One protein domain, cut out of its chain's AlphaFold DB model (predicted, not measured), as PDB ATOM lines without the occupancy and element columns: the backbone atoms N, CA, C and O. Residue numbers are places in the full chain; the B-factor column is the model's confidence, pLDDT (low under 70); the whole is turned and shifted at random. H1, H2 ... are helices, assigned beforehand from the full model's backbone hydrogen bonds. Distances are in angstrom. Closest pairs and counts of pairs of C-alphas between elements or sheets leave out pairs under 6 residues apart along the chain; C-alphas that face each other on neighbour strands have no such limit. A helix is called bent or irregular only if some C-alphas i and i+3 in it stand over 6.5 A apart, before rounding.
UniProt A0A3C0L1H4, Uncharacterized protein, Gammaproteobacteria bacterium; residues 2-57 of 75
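This is residues 2 to 57 of the 75 residues of an uncharacterized protein of Gammaproteobacteria bacterium (UniProt A0A3C0L1H4). One long helix, H1, runs past a shorter helix, H2, which folds back beside its last part, and a long loop with no named element joins them and reaches out at that end. Residues 2 to 16 of H1 stick out as an arm at one end of the whole, and residues 34 to 39 of the loop stick out at the other. The printed part has 56 residues with two named helices, H1 then H2, and no named strand; the class is all helix. It is loose, with a radius of gyration of the C-alphas of 14.2 A, and its outline is flat, spanning 42 by 27 by 14 A.

The longest helix, H1, residues 2 to 26, touches H2, residues 45 to 57. H1 touches H2 with residues 21 to 25 alone, and H2 touches H1 with residues 45 to 49 alone; the closest C-alphas of the two are those of Ala 24 and Leu 45, 5.7 A apart. The helices form a helical hairpin, running opposite ways at a shallow tilt of 19 degrees, with their centres 13.5 A apart. In the link between them, residues 30 to 31 pair with residues 43 to 44, antiparallel, in stretches too short to be named strands. In H1 and H2 every O i to N i+4 pair is within hydrogen-bond range.

H1 measures 36.5 A from C-alpha 2 at (21.792, 75.587, 37.231) to C-alpha 26 at (38.396, 99.621, 59.174). H2 measures 18.6 A from its first to its last C-alpha, and C-alpha 57 is at (34.267, 75.797, 53.277). Neither helix is bent.

The two C-alphas farthest apart are those of Ile 4 and Ser 37, 43.1 A. Without the stretches that stand free, the body of 35 residues spans 24 by 22 by 9 A. The printed part has no cut, and the link from H1 to H2, 18 residues, is long. The mean pLDDT of the printed part is 81.5, and residues 2 to 3 and 25 to 28 are under 70.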
ATOM      1  N   ASN A   2      21.438  75.679  35.800       67.31
ATOM      2  CA  ASN A   2      21.792  75.587  37.231       67.31
ATOM      3  C   ASN A   2      23.244  75.976  37.558       67.31
ATOM      4  O   ASN A   2      23.496  76.550  38.612       67.31
ATOM      5  N   TRP A   3      24.187  75.731  36.644       68.56
ATOM      6  CA  TRP A   3      25.603  76.034  36.879       68.56
ATOM      7  C   TRP A   3      25.897  77.543  36.910       68.56
ATOM      8  O   TRP A   3      26.572  78.024  37.811       68.56
ATOM      9  N   ILE A   4      25.292  78.305  35.991       82.38
ATOM     10  CA  ILE A   4      25.384  79.775  35.949       82.38
ATOM     11  C   ILE A   4      24.741  80.400  37.188       82.38
ATOM     12  O   ILE A   4      25.348  81.262  37.811       82.38
ATOM     13  N   LYS A   5      23.556  79.926  37.601       76.50
ATOM     14  CA  LYS A   5      22.906  80.391  38.838       76.50
ATOM     15  C   LYS A   5      23.775  80.120  40.073       76.50
ATOM     16  O   LYS A   5      23.898  80.986  40.933       76.50
ATOM     17  N   GLY A   6      24.423  78.954  40.131       79.06
ATOM     18  CA  GLY A   6      25.355  78.605  41.207       79.06
ATOM     19  C   GLY A   6      26.623  79.462  41.217       79.06
ATOM     20  O   GLY A   6      27.073  79.874  42.285       79.06
ATOM     21  N   LEU A   7      27.183  79.768  40.044       85.69
ATOM     22  CA  LEU A   7      28.335  80.665  39.911       85.69
ATOM     23  C   LEU A   7      27.991  82.086  40.376       85.69
ATOM     24  O   LEU A   7      28.739  82.689  41.139       85.69
ATOM     25  N   LEU A   8      26.830  82.587  39.959       88.25
ATOM     26  CA  LEU A   8      26.354  83.931  40.281       88.25
ATOM     27  C   LEU A   8      26.078  84.072  41.786       88.25
ATOM     28  O   LEU A   8      26.497  85.047  42.400       88.25
ATOM     29  N   PHE A   9      25.489  83.049  42.412       84.00
ATOM     30  CA  PHE A   9      25.308  83.003  43.865       84.00
ATOM     31  C   PHE A   9      26.641  83.018  44.632       84.00
ATOM     32  O   PHE A   9      26.783  83.747  45.611       84.00
ATOM     33  N   ARG A  10      27.651  82.267  44.168       82.75
ATOM     34  CA  ARG A  10      28.999  82.283  44.769       82.75
ATOM     35  C   ARG A  10      29.677  83.644  44.641       82.75
ATOM     36  O   ARG A  10      30.323  84.075  45.588       82.75
ATOM     37  N   LEU A  11      29.514  84.317  43.502       88.50
ATOM     38  CA  LEU A  11      30.027  85.672  43.290       88.50
ATOM     39  C   LEU A  11      29.382  86.681  44.243       88.50
ATOM     40  O   LEU A  11      30.093  87.471  44.852       88.50
ATOM     41  N   ILE A  12      28.061  86.617  44.430       89.00
ATOM     42  CA  ILE A  12      27.357  87.481  45.389       89.00
ATOM     43  C   ILE A  12      27.885  87.244  46.808       89.00
ATOM     44  O   ILE A  12      28.225  88.200  47.500       89.00
ATOM     45  N   LEU A  13      28.013  85.982  47.228       85.12
ATOM     46  CA  LEU A  13      28.569  85.646  48.541       85.12
ATOM     47  C   LEU A  13      30.000  86.160  48.721       85.12
ATOM     48  O   LEU A  13      30.333  86.654  49.794       85.12
ATOM     49  N   LEU A  14      30.829  86.076  47.678       85.75
ATOM     50  CA  LEU A  14      32.191  86.604  47.698       85.75
ATOM     51  C   LEU A  14      32.193  88.121  47.927       85.75
ATOM     52  O   LEU A  14      32.921  88.608  48.787       85.75
ATOM     53  N   VAL A  15      31.360  88.862  47.192       89.44
ATOM     54  CA  VAL A  15      31.253  90.323  47.323       89.44
ATOM     55  C   VAL A  15      30.777  90.716  48.721       89.44
ATOM     56  O   VAL A  15      31.377  91.588  49.346       89.44
ATOM     57  N   VAL A  16      29.749  90.041  49.246       88.25
ATOM     58  CA  VAL A  16      29.249  90.273  50.611       88.25
ATOM     59  C   VAL A  16      30.333  89.981  51.648       88.25
ATOM     60  O   VAL A  16      30.524  90.770  52.570       88.25
ATOM     61  N   PHE A  17      31.079  88.887  51.483       84.38
ATOM     62  CA  PHE A  17      32.174  88.539  52.382       84.38
ATOM     63  C   PHE A  17      33.273  89.608  52.389       84.38
ATOM     64  O   PHE A  17      33.702  90.031  53.459       84.38
ATOM     65  N   ILE A  18      33.691  90.088  51.213       85.56
ATOM     66  CA  ILE A  18      34.701  91.149  51.090       85.56
ATOM     67  C   ILE A  18      34.213  92.444  51.751       85.56
ATOM     68  O   ILE A  18      34.973  93.067  52.488       85.56
ATOM     69  N   ALA A  19      32.953  92.830  51.540       83.81
ATOM     70  CA  ALA A  19      32.384  94.029  52.153       83.81
ATOM     71  C   ALA A  19      32.376  93.945  53.689       83.81
ATOM     72  O   ALA A  19      32.794  94.887  54.359       83.81
ATOM     73  N   LEU A  20      31.965  92.802  54.250       80.75
ATOM     74  CA  LEU A  20      32.005  92.563  55.698       80.75
ATOM     75  C   LEU A  20      33.438  92.559  56.239       80.75
ATOM     76  O   LEU A  20      33.690  93.093  57.316       80.75
ATOM     77  N   PHE A  21      34.379  91.986  55.488       79.06
ATOM     78  CA  PHE A  21      35.788  91.946  55.865       79.06
ATOM     79  C   PHE A  21      36.422  93.342  55.893       79.06
ATOM     80  O   PHE A  21      37.129  93.673  56.845       79.06
ATOM     81  N   LEU A  22      36.140  94.180  54.891       78.31
ATOM     82  CA  LEU A  22      36.590  95.575  54.855       78.31
ATOM     83  C   LEU A  22      35.990  96.381  56.011       78.31
ATOM     84  O   LEU A  22      36.731  97.032  56.743       78.31
ATOM     85  N   LEU A  23      34.679  96.256  56.242       75.88
ATOM     86  CA  LEU A  23      33.989  96.937  57.341       75.88
ATOM     87  C   LEU A  23      34.565  96.557  58.714       75.88
ATOM     88  O   LEU A  23      34.703  97.408  59.594       75.88
ATOM     89  N   ALA A  24      34.914  95.281  58.889       72.12
ATOM     90  CA  ALA A  24      35.564  94.779  60.093       72.12
ATOM     91  C   ALA A  24      37.006  95.274  60.248       72.12
ATOM     92  O   ALA A  24      37.440  95.542  61.365       72.12
ATOM     93  N   THR A  25      37.739  95.391  59.139       68.62
ATOM     94  CA  THR A  25      39.136  95.846  59.136       68.62
ATOM     95  C   THR A  25      39.234  97.329  59.483       68.62
ATOM     96  O   THR A  25      40.065  97.702  60.304       68.62
ATOM     97  N   GLU A  26      38.367  98.174  58.916       69.25
ATOM     98  CA  GLU A  26      38.396  99.621  59.174       69.25
ATOM     99  C   GLU A  26      37.961  99.995  60.593       69.25
ATOM    100  O   GLU A  26      38.461 100.970  61.147       69.25
ATOM    101  N   ASN A  27      37.067  99.220  61.211       64.69
ATOM    102  CA  ASN A  27      36.595  99.530  62.560       64.69
ATOM    103  C   ASN A  27      37.510  99.007  63.684       64.69
ATOM    104  O   ASN A  27      37.245  99.330  64.836       64.69
ATOM    105  N   ASN A  28      38.558  98.223  63.374       63.81
ATOM    106  CA  ASN A  28      39.482  97.572  64.325       63.81
ATOM    107  C   ASN A  28      38.815  97.161  65.655       63.81
ATOM    108  O   ASN A  28      39.286  97.489  66.744       63.81
ATOM    109  N   LEU A  29      37.657  96.505  65.547       70.38
ATOM    110  CA  LEU A  29      36.878  96.072  66.699       70.38
ATOM    111  C   LEU A  29      37.424  94.731  67.167       70.38
ATOM    112  O   LEU A  29      37.281  93.718  66.471       70.38
ATOM    113  N   ASP A  30      38.012  94.729  68.356       81.00
ATOM    114  CA  ASP A  30      38.257  93.501  69.093       81.00
ATOM    115  C   ASP A  30      36.924  93.004  69.657       81.00
ATOM    116  O   ASP A  30      36.201  93.713  70.360       81.00
ATOM    117  N   VAL A  31      36.554  91.784  69.273       78.94
ATOM    118  CA  VAL A  31      35.269  91.179  69.621       78.94
ATOM    119  C   VAL A  31      35.530  89.862  70.332       78.94
ATOM    120  O   VAL A  31      36.282  89.010  69.862       78.94
ATOM    121  N   SER A  32      34.876  89.672  71.473       82.00
ATOM    122  CA  SER A  32      34.808  88.386  72.163       82.00
ATOM    123  C   SER A  32      33.499  87.690  71.784       82.00
ATOM    124  O   SER A  32      32.421  88.260  71.969       82.00
ATOM    125  N   LEU A  33      33.561  86.440  71.322       79.19
ATOM    126  CA  LEU A  33      32.369  85.618  71.138       79.19
ATOM    127  C   LEU A  33      31.880  85.091  72.486       79.19
ATOM    128  O   LEU A  33      32.632  84.508  73.272       79.19
ATOM    129  N   GLN A  34      30.584  85.252  72.728       80.56
ATOM    130  CA  GLN A  34      29.913  84.664  73.875       80.56
ATOM    131  C   GLN A  34      29.117  83.438  73.421       80.56
ATOM    132  O   GLN A  34      28.058  83.551  72.808       80.56
ATOM    133  N   LEU A  35      29.664  82.257  73.698       78.88
ATOM    134  CA  LEU A  35      28.981  80.972  73.559       78.88
ATOM    135  C   LEU A  35      28.165  80.688  74.829       78.88
ATOM    136  O   LEU A  35      28.341  81.374  75.835       78.88
ATOM    137  N   LEU A  36      27.307  79.657  74.795       81.38
ATOM    138  CA  LEU A  36      26.337  79.335  75.860       81.38
ATOM    139  C   LEU A  36      26.866  79.536  77.292       81.38
ATOM    140  O   LEU A  36      26.185  80.151  78.106       81.38
ATOM    141  N   SER A  37      28.070  79.048  77.591       81.69
ATOM    142  CA  SER A  37      28.744  79.295  78.873       81.69
ATOM    143  C   SER A  37      30.220  79.669  78.727       81.69
ATOM    144  O   SER A  37      30.938  79.713  79.724       81.69
ATOM    145  N   LEU A  38      30.700  79.877  77.498       84.25
ATOM    146  CA  LEU A  38      32.116  80.092  77.218       84.25
ATOM    147  C   LEU A  38      32.310  81.457  76.572       84.25
ATOM    148  O   LEU A  38      31.733  81.747  75.526       84.25
ATOM    149  N   ARG A  39      33.152  82.282  77.185       82.31
ATOM    150  CA  ARG A  39      33.619  83.524  76.579       82.31
ATOM    151  C   ARG A  39      34.968  83.257  75.932       82.31
ATOM    152  O   ARG A  39      35.880  82.763  76.594       82.31
ATOM    153  N   THR A  40      35.082  83.541  74.643       85.62
ATOM    154  CA  THR A  40      36.371  83.453  73.962       85.62
ATOM    155  C   THR A  40      37.232  84.663  74.320       85.62
ATOM    156  O   THR A  40      36.683  85.725  74.618       85.62
ATOM    157  N   PRO A  41      38.565  84.548  74.251       83.31
ATOM    158  CA  PRO A  41      39.424  85.723  74.283       83.31
ATOM    159  C   PRO A  41      39.038  86.718  73.179       83.31
ATOM    160  O   PRO A  41      38.452  86.343  72.156       83.31
ATOM    161  N   GLU A  42      39.327  87.991  73.433       86.62
ATOM    162  CA  GLU A  42      39.091  89.073  72.485       86.62
ATOM    163  C   GLU A  42      40.077  88.947  71.326       86.62
ATOM    164  O   GLU A  42      41.290  88.865  71.522       86.62
ATOM    165  N   PHE A  43      39.530  88.883  70.117       83.56
ATOM    166  CA  PHE A  43      40.305  88.851  68.888       83.56
ATOM    167  C   PHE A  43      39.717  89.838  67.881       83.56
ATOM    168  O   PHE A  43      38.510  90.110  67.933       83.56
ATOM    169  N   PRO A  44      40.527  90.302  66.914       84.38
ATOM    170  CA  PRO A  44      40.043  91.165  65.851       84.38
ATOM    171  C   PRO A  44      38.865  90.524  65.120       84.38
ATOM    172  O   PRO A  44      38.894  89.334  64.788       84.38
ATOM    173  N   LEU A  45      37.836  91.309  64.798       81.56
ATOM    174  CA  LEU A  45      36.670  90.824  64.053       81.56
ATOM    175  C   LEU A  45      37.052  90.126  62.733       81.56
ATOM    176  O   LEU A  45      36.413  89.154  62.329       81.56
ATOM    177  N   SER A  46      38.139  90.564  62.092       81.06
ATOM    178  CA  SER A  46      38.704  89.931  60.892       81.06
ATOM    179  C   SER A  46      39.094  88.463  61.109       81.06
ATOM    180  O   SER A  46      38.889  87.641  60.214       81.06
ATOM    181  N   TRP A  47      39.582  88.100  62.298       84.56
ATOM    182  CA  TRP A  47      39.933  86.726  62.668       84.56
ATOM    183  C   TRP A  47      38.697  85.832  62.768       84.56
ATOM    184  O   TRP A  47      38.684  84.716  62.245       84.56
ATOM    185  N   TRP A  48      37.623  86.343  63.371       84.62
ATOM    186  CA  TRP A  48      36.342  85.640  63.440       84.62
ATOM    187  C   TRP A  48      35.708  85.465  62.058       84.62
ATOM    188  O   TRP A  48      35.215  84.383  61.727       84.62
ATOM    189  N   LEU A  49      35.772  86.492  61.208       83.88
ATOM    190  CA  LEU A  49      35.297  86.413  59.824       83.88
ATOM    191  C   LEU A  49      36.103  85.404  58.995       83.88
ATOM    192  O   LEU A  49      35.519  84.587  58.284       83.88
ATOM    193  N   ALA A  50      37.430  85.391  59.127       84.50
ATOM    194  CA  ALA A  50      38.269  84.387  58.477       84.50
ATOM    195  C   ALA A  50      37.928  82.969  58.967       84.50
ATOM    196  O   ALA A  50      37.752  82.055  58.159       84.50
ATOM    197  N   GLY A  51      37.757  82.795  60.282       87.56
ATOM    198  CA  GLY A  51      37.379  81.521  60.891       87.56
ATOM    199  C   GLY A  51      36.038  80.990  60.383       87.56
ATOM    200  O   GLY A  51      35.943  79.816  60.020       87.56
ATOM    201  N   THR A  52      35.016  81.844  60.287       85.31
ATOM    202  CA  THR A  52      33.694  81.443  59.768       85.31
ATOM    203  C   THR A  52      33.740  81.057  58.290       85.31
ATOM    204  O   THR A  52      33.084  80.089  57.903       85.31
ATOM    205  N   LEU A  53      34.559  81.725  57.470       85.88
ATOM    206  CA  LEU A  53      34.758  81.341  56.070       85.88
ATOM    207  C   LEU A  53      35.436  79.972  55.941       85.88
ATOM    208  O   LEU A  53      34.957  79.118  55.191       85.88
ATOM    209  N   VAL A  54      36.517  79.736  56.688       89.81
ATOM    210  CA  VAL A  54      37.222  78.443  56.678       89.81
ATOM    211  C   VAL A  54      36.294  77.319  57.146       89.81
ATOM    212  O   VAL A  54      36.208  76.283  56.480       89.81
ATOM    213  N   LEU A  55      35.543  77.539  58.230       89.19
ATOM    214  CA  LEU A  55      34.526  76.603  58.721       89.19
ATOM    215  C   LEU A  55      33.450  76.327  57.670       89.19
ATOM    216  O   LEU A  55      33.133  75.168  57.414       89.19
ATOM    217  N   GLY A  56      32.920  77.367  57.023       86.06
ATOM    218  CA  GLY A  56      31.913  77.229  55.972       86.06
ATOM    219  C   GLY A  56      32.405  76.389  54.791       86.06
ATOM    220  O   GLY A  56      31.691  75.500  54.324       86.06
ATOM    221  N   ILE A  57      33.646  76.601  54.342       88.12
ATOM    222  CA  ILE A  57      34.267  75.797  53.277       88.12
ATOM    223  C   ILE A  57      34.443  74.345  53.730       88.12
ATOM    224  O   ILE A  57      34.101  73.427  52.981       88.12
TER     225      ILE A  57